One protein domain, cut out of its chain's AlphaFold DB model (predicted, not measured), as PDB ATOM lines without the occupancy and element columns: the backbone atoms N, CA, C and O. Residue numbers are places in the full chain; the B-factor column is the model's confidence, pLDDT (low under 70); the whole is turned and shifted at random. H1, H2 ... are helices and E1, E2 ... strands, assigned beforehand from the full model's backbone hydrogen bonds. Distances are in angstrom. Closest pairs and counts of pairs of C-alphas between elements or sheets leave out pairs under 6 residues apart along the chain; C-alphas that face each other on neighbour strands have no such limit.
ATOM      1  N   LEU A 396      51.716  -9.974 -30.012       93.38
ATOM      2  CA  LEU A 396      51.980  -8.769 -29.254       93.38
ATOM      3  C   LEU A 396      51.901  -7.575 -30.205       93.38
ATOM      4  O   LEU A 396      52.123  -7.708 -31.413       93.38
ATOM      5  N   ILE A 397      51.613  -6.397 -29.671       90.69
ATOM      6  CA  ILE A 397      51.773  -5.145 -30.408       90.69
ATOM      7  C   ILE A 397      52.426  -4.101 -29.514       90.69
ATOM      8  O   ILE A 397      52.064  -3.965 -28.344       90.69
ATOM      9  N   ALA A 398      53.370  -3.368 -30.093       82.88
ATOM     10  CA  ALA A 398      53.924  -2.170 -29.493       82.88
ATOM     11  C   ALA A 398      53.113  -0.950 -29.975       82.88
ATOM     12  O   ALA A 398      52.910  -0.800 -31.187       82.88
ATOM     13  N   PRO A 399      52.613  -0.080 -29.081       73.38
ATOM     14  CA  PRO A 399      52.005   1.187 -29.469       73.38
ATOM     15  C   PRO A 399      53.000   2.071 -30.235       73.38
ATOM     16  O   PRO A 399      54.173   2.159 -29.878       73.38
ATOM     17  N   LYS A 400      52.531   2.790 -31.265       65.88
ATOM     18  CA  LYS A 400      53.390   3.579 -32.180       65.88
ATOM     19  C   LYS A 400      54.266   4.636 -31.498       65.88
ATOM     20  O   LYS A 400      55.244   5.080 -32.085       65.88
ATOM     21  N   ILE A 401      53.872   5.091 -30.313       60.53
ATOM     22  CA  ILE A 401      54.529   6.183 -29.585       60.53
ATOM     23  C   ILE A 401      55.433   5.628 -28.465       60.53
ATOM     24  O   ILE A 401      56.266   6.360 -27.936       60.53
ATOM     25  N   LYS A 402      55.306   4.336 -28.117       65.44
ATOM     26  CA  LYS A 402      55.950   3.728 -26.946       65.44
ATOM     27  C   LYS A 402      56.339   2.272 -27.207       65.44
ATOM     28  O   LYS A 402      55.642   1.346 -26.814       65.44
ATOM     29  N   GLU A 403      57.492   2.067 -27.840       58.38
ATOM     30  CA  GLU A 403      58.003   0.721 -28.158       58.38
ATOM     31  C   GLU A 403      58.351  -0.130 -26.920       58.38
ATOM     32  O   GLU A 403      58.478  -1.350 -27.018       58.38
ATOM     33  N   GLU A 404      58.490   0.505 -25.753       64.88
ATOM     34  CA  GLU A 404      58.712  -0.174 -24.472       64.88
ATOM     35  C   GLU A 404      57.435  -0.781 -23.875       64.88
ATOM     36  O   GLU A 404      57.520  -1.627 -22.983       64.88
ATOM     37  N   GLU A 405      56.260  -0.369 -24.358       74.00
ATOM     38  CA  GLU A 405      54.973  -0.896 -23.922       74.00
ATOM     39  C   GLU A 405      54.539  -2.026 -24.852       74.00
ATOM     40  O   GLU A 405      54.553  -1.898 -26.075       74.00
ATOM     41  N   MET A 406      54.144  -3.154 -24.270       86.88
ATOM     42  CA  MET A 406      53.660  -4.305 -25.022       86.88
ATOM     43  C   MET A 406      52.247  -4.648 -24.595       86.88
ATOM     44  O   MET A 406      51.961  -4.857 -23.415       86.88
ATOM     45  N   LEU A 407      51.376  -4.767 -25.590       90.88
ATOM     46  CA  LEU A 407      50.017  -5.240 -25.411       90.88
ATOM     47  C   LEU A 407      49.905  -6.674 -25.913       90.88
ATOM     48  O   LEU A 407      50.362  -7.000 -27.012       90.88
ATOM     49  N   LEU A 408      49.235  -7.515 -25.135       93.56
ATOM     50  CA  LEU A 408      48.778  -8.818 -25.592       93.56
ATOM     51  C   LEU A 408      47.604  -8.618 -26.546       93.56
ATOM     52  O   LEU A 408      46.702  -7.817 -26.279       93.56
ATOM     53  N   ILE A 409      47.594  -9.394 -27.623       92.44
ATOM     54  CA  ILE A 409      46.511  -9.437 -28.599       92.44
ATOM     55  C   ILE A 409      45.735 -10.748 -28.380       92.44
ATOM     56  O   ILE A 409      46.200 -11.811 -28.799       92.44
ATOM     57  N   PRO A 410      44.563 -10.715 -27.708       87.12
ATOM     58  CA  PRO A 410      43.790 -11.930 -27.441       87.12
ATOM     59  C   PRO A 410      43.172 -12.536 -28.702       87.12
ATOM     60  O   PRO A 410      42.993 -13.746 -28.798       87.12
ATOM     61  N   ASN A 411      42.839 -11.680 -29.668       79.25
ATOM     62  CA  ASN A 411      42.187 -12.044 -30.926       79.25
ATOM     63  C   ASN A 411      43.170 -11.936 -32.102       79.25
ATOM     64  O   ASN A 411      44.329 -11.610 -31.918       79.25
ATOM     65  N   LYS A 412      42.727 -12.165 -33.344       76.69
ATOM     66  CA  LYS A 412      43.612 -12.086 -34.527       76.69
ATOM     67  C   LYS A 412      44.079 -10.668 -34.897       76.69
ATOM     68  O   LYS A 412      45.044 -10.536 -35.650       76.69
ATOM     69  N   ALA A 413      43.392  -9.631 -34.414       84.00
ATOM     70  CA  ALA A 413      43.607  -8.242 -34.820       84.00
ATOM     71  C   ALA A 413      43.614  -7.273 -33.632       84.00
ATOM     72  O   ALA A 413      42.843  -7.428 -32.684       84.00
ATOM     73  N   SER A 414      44.431  -6.224 -33.742       84.06
ATOM     74  CA  SER A 414      44.568  -5.163 -32.737       84.06
ATOM     75  C   SER A 414      43.405  -4.168 -32.682       84.06
ATOM     76  O   SER A 414      43.386  -3.313 -31.798       84.06
ATOM     77  N   SER A 415      42.426  -4.265 -33.587       85.62
ATOM     78  CA  SER A 415      41.189  -3.471 -33.528       85.62
ATOM     79  C   SER A 415      40.269  -3.890 -32.378       85.62
ATOM     80  O   SER A 415      39.388  -3.130 -31.989       85.62
ATOM     81  N   GLY A 416      40.457  -5.095 -31.833       86.62
ATOM     82  CA  GLY A 416      39.699  -5.592 -30.693       86.62
ATOM     83  C   GLY A 416      40.167  -5.020 -29.354       86.62
ATOM     84  O   GLY A 416      40.973  -4.096 -29.281       86.62
ATOM     85  N   LYS A 417      39.648  -5.603 -28.269       88.81
ATOM     86  CA  LYS A 417      40.098  -5.317 -26.904       88.81
ATOM     87  C   LYS A 417      41.452  -5.976 -26.654       88.81
ATOM     88  O   LYS A 417      41.528  -7.201 -26.563       88.81
ATOM     89  N   ASN A 418      42.492  -5.160 -26.538       90.00
ATOM     90  CA  ASN A 418      43.853  -5.611 -26.245       90.00
ATOM     91  C   ASN A 418      44.122  -5.535 -24.740       90.00
ATOM     92  O   ASN A 418      43.477  -4.754 -24.035       90.00
ATOM     93  N   VAL A 419      45.063  -6.340 -24.252       90.50
ATOM     94  CA  VAL A 419      45.353  -6.458 -22.817       90.50
ATOM     95  C   VAL A 419      46.736  -5.902 -22.518       90.50
ATOM     96  O   VAL A 419      47.710  -6.266 -23.166       90.50
ATOM     97  N   ASP A 420      46.812  -5.034 -21.519       89.81
ATOM     98  CA  ASP A 420      48.067  -4.475 -21.025       89.81
ATOM     99  C   ASP A 420      48.787  -5.467 -20.102       89.81
ATOM    100  O   ASP A 420      48.181  -6.013 -19.173       89.81
ATOM    101  N   ILE A 421      50.075  -5.704 -20.358       91.44
ATOM    102  CA  ILE A 421      50.885  -6.676 -19.610       91.44
ATOM    103  C   ILE A 421      51.096  -6.233 -18.157       91.44
ATOM    104  O   ILE A 421      51.029  -7.065 -17.251       91.44
ATOM    105  N   HIS A 422      51.327  -4.943 -17.907       88.81
ATOM    106  CA  HIS A 422      51.606  -4.428 -16.566       88.81
ATOM    107  C   HIS A 422      50.361  -4.446 -15.683       88.81
ATOM    108  O   HIS A 422      50.425  -4.913 -14.546       88.81
ATOM    109  N   LEU A 423      49.213  -4.016 -16.207       90.38
ATOM    110  CA  LEU A 423      47.939  -4.081 -15.490       90.38
ATOM    111  C   LEU A 423      47.506  -5.523 -15.226       90.38
ATOM    112  O   LEU A 423      46.976  -5.817 -14.153       90.38
ATOM    113  N   LEU A 424      47.747  -6.440 -16.168       93.25
ATOM    114  CA  LEU A 424      47.460  -7.855 -15.952       93.25
ATOM    115  C   LEU A 424      48.375  -8.452 -14.872       93.25
ATOM    116  O   LEU A 424      47.887  -9.154 -13.990       93.25
ATOM    117  N   ALA A 425      49.672  -8.132 -14.883       93.31
ATOM    118  CA  ALA A 425      50.600  -8.554 -13.833       93.31
ATOM    119  C   ALA A 425      50.234  -7.963 -12.460       93.31
ATOM    120  O   ALA A 425      50.255  -8.667 -11.451       93.31
ATOM    121  N   LEU A 426      49.833  -6.688 -12.417       93.62
ATOM    122  CA  LEU A 426      49.352  -6.037 -11.201       93.62
ATOM    123  C   LEU A 426      48.100  -6.728 -10.652       93.62
ATOM    124  O   LEU A 426      48.037  -7.011  -9.458       93.62
ATOM    125  N   LYS A 427      47.132  -7.055 -11.516       95.12
ATOM    126  CA  LYS A 427      45.928  -7.809 -11.145       95.12
ATOM    127  C   LYS A 427      46.269  -9.145 -10.484       95.12
ATOM    128  O   LYS A 427      45.698  -9.480  -9.446       95.12
ATOM    129  N   GLU A 428      47.205  -9.895 -11.056       97.06
ATOM    130  CA  GLU A 428      47.649 -11.177 -10.501       97.06
ATOM    131  C   GLU A 428      48.345 -10.998  -9.146       97.06
ATOM    132  O   GLU A 428      48.046 -11.728  -8.199       97.06
ATOM    133  N   LYS A 429      49.186  -9.966  -9.006       96.44
ATOM    134  CA  LYS A 429      49.845  -9.664  -7.734       96.44
ATOM    135  C   LYS A 429      48.866  -9.229  -6.643       96.44
ATOM    136  O   LYS A 429      48.998  -9.655  -5.499       96.44
ATOM    137  N   LEU A 430      47.869  -8.415  -6.980       95.75
ATOM    138  CA  LEU A 430      46.801  -8.024  -6.056       95.75
ATOM    139  C   LEU A 430      45.991  -9.243  -5.598       95.75
ATOM    140  O   LEU A 430      45.700  -9.370  -4.409       95.75
ATOM    141  N   ARG A 431      45.713 -10.183  -6.509       96.31
ATOM    142  CA  ARG A 431      45.045 -11.448  -6.180       96.31
ATOM    143  C   ARG A 431      45.846 -12.279  -5.172       96.31
ATOM    144  O   ARG A 431      45.251 -12.788  -4.227       96.31
ATOM    145  N   GLU A 432      47.169 -12.388  -5.323       96.88
ATOM    146  CA  GLU A 432      48.041 -13.047  -4.328       96.88
ATOM    147  C   GLU A 432      47.977 -12.376  -2.948       96.88
ATOM    148  O   GLU A 432      48.088 -13.043  -1.922       96.88
ATOM    149  N   LEU A 433      47.794 -11.054  -2.922       96.38
ATOM    150  CA  LEU A 433      47.644 -10.273  -1.696       96.38
ATOM    151  C   LEU A 433      46.223 -10.320  -1.108       96.38
ATOM    152  O   LEU A 433      46.007  -9.740  -0.044       96.38
ATOM    153  N   GLY A 434      45.279 -11.010  -1.759       94.81
ATOM    154  CA  GLY A 434      43.884 -11.126  -1.326       94.81
ATOM    155  C   GLY A 434      42.990  -9.942  -1.714       94.81
ATOM    156  O   GLY A 434      41.898  -9.814  -1.169       94.81
ATOM    157  N   ILE A 435      43.428  -9.087  -2.641       94.94
ATOM    158  CA  ILE A 435      42.707  -7.881  -3.072       94.94
ATOM    159  C   ILE A 435      41.971  -8.166  -4.387       94.94
ATOM    160  O   ILE A 435      42.570  -8.603  -5.374       94.94
ATOM    161  N   SER A 436      40.661  -7.908  -4.423       94.25
ATOM    162  CA  SER A 436      39.852  -8.079  -5.635       94.25
ATOM    163  C   SER A 436      40.108  -6.965  -6.646       94.25
ATOM    164  O   SER A 436      40.206  -5.800  -6.257       94.25
ATOM    165  N   SER A 437      40.155  -7.301  -7.937       95.00
ATOM    166  CA  SER A 437      40.250  -6.303  -9.004       95.00
ATOM    167  C   SER A 437      39.620  -6.744 -10.328       95.00
ATOM    168  O   SER A 437      39.730  -7.906 -10.747       95.00
ATOM    169  N   ASP A 438      39.012  -5.792 -11.029       93.75
ATOM    170  CA  ASP A 438      38.310  -5.972 -12.296       93.75
ATOM    171  C   ASP A 438      38.999  -5.195 -13.420       93.75
ATOM    172  O   ASP A 438      39.357  -4.031 -13.277       93.75
ATOM    173  N   TYR A 439      39.238  -5.875 -14.543       92.12
ATOM    174  CA  TYR A 439      39.995  -5.323 -15.668       92.12
ATOM    175  C   TYR A 439      39.043  -4.935 -16.791       92.12
ATOM    176  O   TYR A 439      38.277  -5.782 -17.264       92.12
ATOM    177  N   TYR A 440      39.151  -3.698 -17.267       89.31
ATOM    178  CA  TYR A 440      38.361  -3.189 -18.378       89.31
ATOM    179  C   TYR A 440      39.275  -2.612 -19.454       89.31
ATOM    180  O   TYR A 440      40.277  -1.959 -19.167       89.31
ATOM    181  N   SER A 441      38.915  -2.854 -20.711       87.31
ATOM    182  CA  SER A 441      39.604  -2.267 -21.852       87.31
ATOM    183  C   SER A 441      38.641  -1.884 -22.964       87.31
ATOM    184  O   SER A 441      37.651  -2.586 -23.240       87.31
ATOM    185  N   ASP A 442      38.982  -0.772 -23.605       87.38
ATOM    186  CA  ASP A 442      38.380  -0.320 -24.848       87.38
ATOM    187  C   ASP A 442      39.002  -1.024 -26.058       87.38
ATOM    188  O   ASP A 442      40.010  -1.735 -25.977       87.38
ATOM    189  N   GLN A 443      38.336  -0.873 -27.199       88.06
ATOM    190  CA  GLN A 443      38.801  -1.413 -28.470       88.06
ATOM    191  C   GLN A 443      39.969  -0.591 -29.028       88.06
ATOM    192  O   GLN A 443      40.014   0.627 -28.875       88.06
ATOM    193  N   GLY A 444      40.876  -1.262 -29.734       85.81
ATOM    194  CA  GLY A 444      42.008  -0.635 -30.406       85.81
ATOM    195  C   GLY A 444      43.301  -0.651 -29.592       85.81
ATOM    196  O   GLY A 444      43.336  -0.972 -28.402       85.81
ATOM    197  N   VAL A 445      44.403  -0.314 -30.263       83.94
ATOM    198  CA  VAL A 445      45.737  -0.165 -29.647       83.94
ATOM    199  C   VAL A 445      45.745   1.024 -28.690       83.94
ATOM    200  O   VAL A 445      46.177   0.885 -27.549       83.94
ATOM    201  N   ASP A 446      45.145   2.130 -29.118       80.06
ATOM    202  CA  ASP A 446      45.100   3.400 -28.387       80.06
ATOM    203  C   ASP A 446      43.910   3.488 -27.405       80.06
ATOM    204  O   ASP A 446      43.650   4.537 -26.823       80.06
ATOM    205  N   GLY A 447      43.156   2.394 -27.241       78.69
ATOM    206  CA  GLY A 447      42.036   2.318 -26.305       78.69
ATOM    207  C   GLY A 447      42.493   2.354 -24.844       78.69
ATOM    208  O   GLY A 447      43.536   1.792 -24.498       78.69
ATOM    209  N   VAL A 448      41.681   2.972 -23.982       81.88
ATOM    210  CA  VAL A 448      41.944   3.081 -22.541       81.88
ATOM    211  C   VAL A 448      41.870   1.703 -21.879       81.88
ATOM    212  O   VAL A 448      41.050   0.850 -22.240       81.88
ATOM    213  N   ARG A 449      42.752   1.468 -20.902       86.56
ATOM    214  CA  ARG A 449      42.841   0.223 -20.130       86.56
ATOM    215  C   ARG A 449      42.897   0.566 -18.656       86.56
ATOM    216  O   ARG A 449      43.797   1.285 -18.232       86.56
ATOM    217  N   ILE A 450      41.942   0.037 -17.903       88.00
ATOM    218  CA  ILE A 450      41.780   0.353 -16.489       88.00
ATOM    219  C   ILE A 450      41.706  -0.920 -15.647       88.00
ATOM    220  O   ILE A 450      41.166  -1.948 -16.072       88.00
ATOM    221  N   LEU A 451      42.232  -0.833 -14.432       90.00
ATOM    222  CA  LEU A 451      42.062  -1.824 -13.384       90.00
ATOM    223  C   LEU A 451      41.324  -1.167 -12.213       90.00
ATOM    224  O   LEU A 451      41.856  -0.270 -11.562       90.00
ATOM    225  N   ASP A 452      40.095  -1.609 -11.977       90.44
ATOM    226  CA  ASP A 452      39.299  -1.262 -10.801       90.44
ATOM    227  C   ASP A 452      39.739  -2.164  -9.647       90.44
ATOM    228  O   ASP A 452      39.751  -3.390  -9.784       90.44
ATOM    229  N   VAL A 453      40.155  -1.576  -8.530       89.56
ATOM    230  CA  VAL A 453      40.698  -2.292  -7.380       89.56
ATOM    231  C   VAL A 453      39.829  -2.054  -6.155       89.56
ATOM    232  O   VAL A 453      39.472  -0.928  -5.824       89.56
ATOM    233  N   ASN A 454      39.543  -3.152  -5.457       89.25
ATOM    234  CA  ASN A 454      38.763  -3.202  -4.225       89.25
ATOM    235  C   ASN A 454      37.354  -2.591  -4.337       89.25
ATOM    236  O   ASN A 454      36.916  -1.867  -3.455       89.25
ATOM    237  N   ARG A 455      36.612  -2.942  -5.400       84.19
ATOM    238  CA  ARG A 455      35.220  -2.499  -5.631       84.19
ATOM    239  C   ARG A 455      35.082  -0.979  -5.801       84.19
ATOM    240  O   ARG A 455      34.120  -0.392  -5.311       84.19
ATOM    241  N   GLY A 456      36.015  -0.371  -6.523       79.44
ATOM    242  CA  GLY A 456      35.974   1.034  -6.906       79.44
ATOM    243  C   GLY A 456      36.874   1.950  -6.087       79.44
ATOM    244  O   GLY A 456      37.073   3.081  -6.522       79.44
ATOM    245  N   ASP A 457      37.451   1.488  -4.969       81.62
ATOM    246  CA  ASP A 457      38.303   2.314  -4.097       81.62
ATOM    247  C   ASP A 457      39.460   2.962  -4.863       81.62
ATOM    248  O   ASP A 457      39.814   4.112  -4.604       81.62
ATOM    249  N   PHE A 458      40.034   2.231  -5.826       83.44
ATOM    250  CA  PHE A 458      41.081   2.736  -6.706       83.44
ATOM    251  C   PHE A 458      40.796   2.385  -8.164       83.44
ATOM    252  O   PHE A 458      40.512   1.236  -8.498       83.44
ATOM    253  N   ILE A 459      40.964   3.363  -9.050       84.38
ATOM    254  CA  ILE A 459      40.972   3.159 -10.501       84.38
ATOM    255  C   ILE A 459      42.392   3.405 -10.990       84.38
ATOM    256  O   ILE A 459      42.937   4.487 -10.778       84.38
ATOM    257  N   ILE A 460      42.978   2.395 -11.628       83.31
ATOM    258  CA  ILE A 460      44.373   2.393 -12.067       83.31
ATOM    259  C   ILE A 460      44.429   2.357 -13.585       83.31
ATOM    260  O   ILE A 460      43.800   1.510 -14.215       83.31
ATOM    261  N   GLU A 461      45.251   3.224 -14.150       77.81
ATOM    262  CA  GLU A 461      45.567   3.298 -15.566       77.81
ATOM    263  C   GLU A 461      47.086   3.204 -15.713       77.81
ATOM    264  O   GLU A 461      47.851   3.851 -14.990       77.81
ATOM    265  N   PHE A 462      47.541   2.352 -16.624       68.06
ATOM    266  CA  PHE A 462      48.951   2.313 -16.988       68.06
ATOM    267  C   PHE A 462      49.183   3.320 -18.115       68.06
ATOM    268  O   PHE A 462      48.336   3.424 -18.999       68.06
ATOM    269  N   ASP A 463      50.274   4.083 -18.013       58.84
ATOM    270  CA  ASP A 463      50.665   5.244 -18.826       58.84
ATOM    271  C   ASP A 463      50.149   5.232 -20.290       58.84
ATOM    272  O   ASP A 463      50.846   4.850 -21.222       58.84
ATOM    273  N   GLY A 464      48.906   5.681 -20.501       51.50
ATOM    274  CA  GLY A 464      48.212   5.648 -21.797       51.50
ATOM    275  C   GLY A 464      47.455   6.935 -22.141       51.50
ATOM    276  O   GLY A 464      46.770   6.996 -23.161       51.50
ATOM    277  N   CYS A 465      47.567   7.985 -21.321       44.38
ATOM    278  CA  CYS A 465      46.984   9.282 -21.652       44.38
ATOM    279  C   CYS A 465      47.899  10.037 -22.624       44.38
ATOM    280  O   CYS A 465      49.048  10.341 -22.308       44.38
ATOM    281  N   TYR A 466      47.344  10.401 -23.781       44.31
ATOM    282  CA  TYR A 466      47.986  11.153 -24.869       44.31
ATOM    283  C   TYR A 466      48.647  12.490 -24.464       44.31
ATOM    284  O   TYR A 466      49.379  13.058 -25.272       44.31
ATOM    285  N   ASP A 467      48.455  12.971 -23.230       35.47
ATOM    286  CA  ASP A 467      48.877  14.304 -22.780       35.47
ATOM    287  C   ASP A 467      50.034  14.331 -21.759       35.47
ATOM    288  O   ASP A 467      50.400  15.407 -21.283       35.47
ATOM    289  N   MET A 468      50.672  13.201 -21.428       38.38
ATOM    290  CA  MET A 468      51.847  13.200 -20.539       38.38
ATOM    291  C   MET A 468      53.109  12.694 -21.236       38.38
ATOM    292  O   MET A 468      53.466  11.522 -21.215       38.38
ATOM    293  N   ILE A 469      53.824  13.634 -21.851       34.56
ATOM    294  CA  ILE A 469      55.162  13.416 -22.399       34.56
ATOM    295  C   ILE A 469      56.154  13.171 -21.239       34.56
ATOM    296  O   ILE A 469      56.363  14.063 -20.418       34.56
ATOM    297  N   ASN A 470      56.807  11.997 -21.272       40.47
ATOM    298  CA  ASN A 470      58.085  11.559 -20.660       40.47
ATOM    299  C   ASN A 470      58.109  10.551 -19.471       40.47
ATOM    300  O   ASN A 470      58.023  10.926 -18.304       40.47
ATOM    301  N   GLN A 471      58.538   9.332 -19.850       43.50
ATOM    302  CA  GLN A 471      59.675   8.515 -19.365       43.50
ATOM    303  C   GLN A 471      59.476   7.414 -18.296       43.50
ATOM    304  O   GLN A 471      59.361   7.662 -17.097       43.50
ATOM    305  N   SER A 472      59.700   6.181 -18.782       47.78
ATOM    306  CA  SER A 472      59.866   4.865 -18.139       47.78
ATOM    307  C   SER A 472      58.593   4.046 -17.879       47.78
ATOM    308  O   SER A 472      57.695   4.477 -17.157       47.78
ATOM    309  N   SER A 473      58.605   2.815 -18.413       57.50
ATOM    310  CA  SER A 473      57.633   1.696 -18.354       57.50
ATOM    311  C   SER A 473      57.247   1.200 -16.940       57.50
ATOM    312  O   SER A 473      56.725   0.109 -16.750       57.50
ATOM    313  N   GLY A 474      57.461   2.013 -15.906       59.12
ATOM    314  CA  GLY A 474      57.140   1.715 -14.509       59.12
ATOM    315  C   GLY A 474      56.379   2.850 -13.839       59.12
ATOM    316  O   GLY A 474      56.712   3.232 -12.718       59.12
ATOM    317  N   THR A 475      55.419   3.448 -14.541       71.81
ATOM    318  CA  THR A 475      54.632   4.566 -14.022       71.81
ATOM    319  C   THR A 475      53.150   4.215 -14.050       71.81
ATOM    320  O   THR A 475      52.580   3.980 -15.111       71.81
ATOM    321  N   TYR A 476      52.529   4.178 -12.873       73.38
ATOM    322  CA  TYR A 476      51.101   3.924 -12.708       73.38
ATOM    323  C   TYR A 476      50.391   5.225 -12.369       73.38
ATOM    324  O   TYR A 476      50.804   5.947 -11.456       73.38
ATOM    325  N   TYR A 477      49.303   5.488 -13.077       76.38
ATOM    326  CA  TYR A 477      48.375   6.556 -12.760       76.38
ATOM    327  C   TYR A 477      47.201   5.948 -12.013       76.38
ATOM    328  O   TYR A 477      46.637   4.949 -12.446       76.38
ATOM    329  N   PHE A 478      46.828   6.516 -10.875       79.81
ATOM    330  CA  PHE A 478      45.676   6.016 -10.138       79.81
ATOM    331  C   PHE A 478      44.895   7.147  -9.493       79.81
ATOM    332  O   PHE A 478      45.461   8.183  -9.159       79.81
ATOM    333  N   LYS A 479      43.598   6.945  -9.290       82.06
ATOM    334  CA  LYS A 479      42.740   7.850  -8.521       82.06
ATOM    335  C   LYS A 479      41.958   7.064  -7.481       82.06
ATOM    336  O   LYS A 479      41.652   5.892  -7.710       82.06
ATOM    337  N   LYS A 480      41.649   7.708  -6.357       79.69
ATOM    338  CA  LYS A 480      40.721   7.172  -5.354       79.69
ATOM    339  C   LYS A 480      39.279   7.415  -5.816       79.69
ATOM    340  O   LYS A 480      39.047   8.372  -6.554       79.69
ATOM    341  N   SER A 481      38.330   6.571  -5.405       71.25
ATOM    342  CA  SER A 481      36.909   6.637  -5.815       71.25
ATOM    343  C   SER A 481      36.300   8.041  -5.725       71.25
ATOM    344  O   SER A 481      35.516   8.445  -6.583       71.25
ATOM    345  N   ASP A 482      36.706   8.789  -4.701       68.69
ATOM    346  CA  ASP A 482      36.094  10.057  -4.304       68.69
ATOM    347  C   ASP A 482      36.875  11.280  -4.820       68.69
ATOM    348  O   ASP A 482      36.539  12.424  -4.507       68.69
ATOM    349  N   GLU A 483      37.930  11.059  -5.611       75.25
ATOM    350  CA  GLU A 483      38.878  12.094  -6.012       75.25
ATOM    351  C   GLU A 483      38.973  12.240  -7.534       75.25
ATOM    352  O   GLU A 483      39.122  11.279  -8.289       75.25
ATOM    353  N   SER A 484      38.940  13.490  -8.001       70.75
ATOM    354  CA  SER A 484      39.057  13.814  -9.428       70.75
ATOM    355  C   SER A 484      40.499  13.804  -9.942       70.75
ATOM    356  O   SER A 484      40.718  13.767 -11.152       70.75
ATOM    357  N   ASN A 485      41.482  13.891  -9.044       77.06
ATOM    358  CA  ASN A 485      42.892  14.020  -9.403       77.06
ATOM    359  C   ASN A 485      43.553  12.645  -9.517       77.06
ATOM    360  O   ASN A 485      43.383  11.793  -8.648       77.06
ATOM    361  N   TYR A 486      44.358  12.464 -10.563       77.94
ATOM    362  CA  TYR A 486      45.234  11.303 -10.686       77.94
ATOM    363  C   TYR A 486      46.536  11.528  -9.912       77.94
ATOM    364  O   TYR A 486      47.150  12.596  -9.975       77.94
ATOM    365  N   TYR A 487      46.973  10.484  -9.223       80.75
ATOM    366  CA  TYR A 487      48.271  10.365  -8.580       80.75
ATOM    367  C   TYR A 487      49.217   9.545  -9.439       80.75
ATOM    368  O   TYR A 487      48.804   8.688 -10.218       80.75
ATOM    369  N   LEU A 488      50.507   9.798  -9.240       81.31
ATOM    370  CA  LEU A 488      51.587   9.103  -9.914       81.31
ATOM    371  C   LEU A 488      52.283   8.159  -8.939       81.31
ATOM    372  O   LEU A 488      52.779   8.601  -7.902       81.31
ATOM    373  N   TYR A 489      52.413   6.890  -9.310       80.00
ATOM    374  CA  TYR A 489      53.313   5.956  -8.649       80.00
ATOM    375  C   TYR A 489      54.426   5.532  -9.603       80.00
ATOM    376  O   TYR A 489      54.162   4.998 -10.678       80.00
ATOM    377  N   ARG A 490      55.682   5.757  -9.205       80.25
ATOM    378  CA  ARG A 490      56.865   5.335  -9.967       80.25
ATOM    379  C   ARG A 490      57.477   4.107  -9.305       80.25
ATOM    380  O   ARG A 490      58.048   4.220  -8.227       80.25
ATOM    381  N   GLY A 491      57.383   2.964  -9.965       75.94
ATOM    382  CA  GLY A 491      57.858   1.674  -9.473       75.94
ATOM    383  C   GLY A 491      57.342   0.541 -10.356       75.94
ATOM    384  O   GLY A 491      56.695   0.774 -11.372       75.94
ATOM    385  N   TYR A 492      57.631  -0.702  -9.998       84.19
ATOM    386  CA  TYR A 492      57.099  -1.862 -10.717       84.19
ATOM    387  C   TYR A 492      55.873  -2.433 -10.000       84.19
ATOM    388  O   TYR A 492      55.556  -2.060  -8.867       84.19
ATOM    389  N   PHE A 493      55.160  -3.340 -10.670       88.50
ATOM    390  CA  PHE A 493      53.836  -3.786 -10.228       88.50
ATOM    391  C   PHE A 493      53.835  -4.414  -8.821       88.50
ATOM    392  O   PHE A 493      52.826  -4.334  -8.129       88.50
ATOM    393  N   VAL A 494      54.943  -5.020  -8.370       90.50
ATOM    394  CA  VAL A 494      55.025  -5.650  -7.038       90.50
ATOM    395  C   VAL A 494      55.016  -4.604  -5.929       90.50
ATOM    396  O   VAL A 494      54.233  -4.722  -4.987       90.50
ATOM    397  N   GLU A 495      55.862  -3.578  -6.037       91.38
ATOM    398  CA  GLU A 495      55.906  -2.491  -5.054       91.38
ATOM    399  C   GLU A 495      54.600  -1.704  -5.064       91.38
ATOM    400  O   GLU A 495      54.077  -1.360  -4.002       91.38
ATOM    401  N   PHE A 496      54.022  -1.497  -6.250       91.06
ATOM    402  CA  PHE A 496      52.750  -0.803  -6.370       91.06
ATOM    403  C   PHE A 496      51.587  -1.595  -5.754       91.06
ATOM    404  O   PHE A 496      50.780  -1.025  -5.024       91.06
ATOM    405  N   ALA A 497      51.534  -2.916  -5.949       92.81
ATOM    406  CA  ALA A 497      50.542  -3.769  -5.293       92.81
ATOM    407  C   ALA A 497      50.644  -3.696  -3.760       92.81
ATOM    408  O   ALA A 497      49.628  -3.623  -3.069       92.81
ATOM    409  N   GLN A 498      51.867  -3.674  -3.220       93.56
ATOM    410  CA  GLN A 498      52.085  -3.535  -1.781       93.56
ATOM    411  C   GLN A 498      51.707  -2.137  -1.271       93.56
ATOM    412  O   GLN A 498      51.147  -2.013  -0.183       93.56
ATOM    413  N   TYR A 499      51.986  -1.091  -2.051       92.50
ATOM    414  CA  TYR A 499      51.539   0.267  -1.754       92.50
ATOM    415  C   TYR A 499      50.008   0.339  -1.666       92.50
ATOM    416  O   TYR A 499      49.486   0.804  -0.656       92.50
ATOM    417  N   LEU A 500      49.295  -0.195  -2.664       90.62
ATOM    418  CA  LEU A 500      47.829  -0.239  -2.677       90.62
ATOM    419  C   LEU A 500      47.274  -1.017  -1.486       90.62
ATOM    420  O   LEU A 500      46.343  -0.552  -0.839       90.62
ATOM    421  N   LYS A 501      47.881  -2.160  -1.143       93.50
ATOM    422  CA  LYS A 501      47.504  -2.922   0.053       93.50
ATOM    423  C   LYS A 501      47.588  -2.072   1.318       93.50
ATOM    424  O   LYS A 501      46.636  -2.028   2.085       93.50
ATOM    425  N   ASN A 502      48.703  -1.371   1.513       92.56
ATOM    426  CA  ASN A 502      48.891  -0.525   2.688       92.56
ATOM    427  C   ASN A 502      47.880   0.632   2.733       92.56
ATOM    428  O   ASN A 502      47.467   1.031   3.818       92.56
ATOM    429  N   GLU A 503      47.498   1.193   1.584       90.50
ATOM    430  CA  GLU A 503      46.470   2.238   1.514       90.50
ATOM    431  C   GLU A 503      45.067   1.689   1.813       90.50
ATOM    432  O   GLU A 503      44.317   2.322   2.550       90.50
ATOM    433  N   ILE A 504      44.735   0.497   1.315       89.19
ATOM    434  CA  ILE A 504      43.467  -0.189   1.605       89.19
ATOM    435  C   ILE A 504      43.369  -0.552   3.094       89.19
ATOM    436  O   ILE A 504      42.344  -0.309   3.726       89.19
ATOM    437  N   ASP A 505      44.447  -1.071   3.687       89.12
ATOM    438  CA  ASP A 505      44.484  -1.418   5.112       89.12
ATOM    439  C   ASP A 505      44.255  -0.182   6.006       89.12
ATOM    440  O   ASP A 505      43.623  -0.298   7.056       89.12
ATOM    441  N   LYS A 506      44.718   1.008   5.590       88.12
ATOM    442  CA  LYS A 506      44.430   2.272   6.295       88.12
ATOM    443  C   LYS A 506      42.954   2.652   6.209       88.12
ATOM    444  O   LYS A 506      42.387   3.029   7.228       88.12
ATOM    445  N   LEU A 507      42.326   2.510   5.038       83.06
ATOM    446  CA  LEU A 507      40.894   2.798   4.867       83.06
ATOM    447  C   LEU A 507      40.037   1.946   5.812       83.06
ATOM    448  O   LEU A 507      39.115   2.459   6.437       83.06
ATOM    449  N   TYR A 508      40.383   0.669   5.997       79.50
ATOM    450  CA  TYR A 508      39.687  -0.213   6.941       79.50
ATOM    451  C   TYR A 508      39.993   0.056   8.423       79.50
ATOM    452  O   TYR A 508      39.293  -0.478   9.277       79.50
ATOM    453  N   GLN A 509      41.026   0.839   8.749       75.38
ATOM    454  CA  GLN A 509      41.311   1.275  10.124       75.38
ATOM    455  C   GLN A 509      40.614   2.595  10.488       75.38
ATOM    456  O   GLN A 509      40.492   2.905  11.673       75.38
ATOM    457  N   GLU A 510      40.188   3.374   9.491       59.41
ATOM    458  CA  GLU A 510      39.481   4.650   9.669       59.41
ATOM    459  C   GLU A 510      37.945   4.501   9.717       59.41
ATOM    460  O   GLU A 510      37.255   5.449  10.102       59.41
ATOM    461  N   VAL A 511      37.420   3.315   9.377       54.03
ATOM    462  CA  VAL A 511      36.004   2.901   9.491       54.03
ATOM    463  C   VAL A 511      35.797   2.070  10.752       54.03
ATOM    464  O   VAL A 511      34.774   2.297  11.442       54.03
TER     465      VAL A 511
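Overview. This is residues 396 to 511 of the 511 residues of an uncharacterized protein of Streptococcus salivarius (UniProt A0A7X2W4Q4). A twisted sheet of five strands has two helices, H1 and H2, over one face and no named helix over the other, making two layers. Residues 396 to 420, without a named element, lie toward one end of the longest axis, and the last residues of H2 make the other end. The printed part has 116 residues, with H1, E1 to E5 and H2 along the chain; the sheet, in the order E1 E2 E3 E4 E5, is a meander, each strand the antiparallel neighbour of the one before. The class is mixed, helices and strands, with under half of the residues in named elements. It is compact, with a radius of gyration of the C-alphas of 14.3 A, yet elongated, spanning 46 by 29 by 23 A.

Arrangement. Residues 407 to 408 pair antiparallel with residues 396 to 397 and 419 to 420. H1, residues 421 to 432, is on the sheet of E1, residues 437 to 441, E2, 449 to 453, E3, 458 to 462, E4, 475 to 480, and E5, 487 to 490. It lies over E2 and E3 at a height over the sheet of 8.6 A; its closest C-alphas to E2 are those of Leu 423 and Leu 451, 6.6 A. Successive strands form hairpins, with N 438 and O 452 at 2.8 A, N 451 and O 460 at 2.8 A, N 461 and O 477 at 2.8 A, and N 487 and O 478 at 2.8 A, within hydrogen-bond range. H2, residues 493 to 510, is on the same face as H1, over E4 and only just over E3, where 3 of its C-alphas fall. With residues 493 to 501 alone it touches H1, the closest C-alphas being those of Leu 426 and Phe 493, 5.1 A, the same way at a steep tilt of 48 degrees. In H1 and H2 every O i to N i+4 pair is within hydrogen-bond range.

Along the chain. H1 begins with C-alpha 421 at (50.885, -6.676, -19.610) and measures 16.8 A from first to last C-alpha. E1 to E5 measure 13.5, 13.2, 13.0, 16.6 and 10.1 A. H2, 25.9 A, ends with C-alpha 510 at (39.481, 4.650, 9.669).

Size, cuts and confidence. The C-alphas farthest apart, those of Lys 412 and Glu 510, are 47.4 A apart. The printed part has no cut, and the link from E3 to E4 is long, with 12 residues. In this model pLDDT is under 70 at residues 400 to 404, 462 to 474, 482 and 510 to 511.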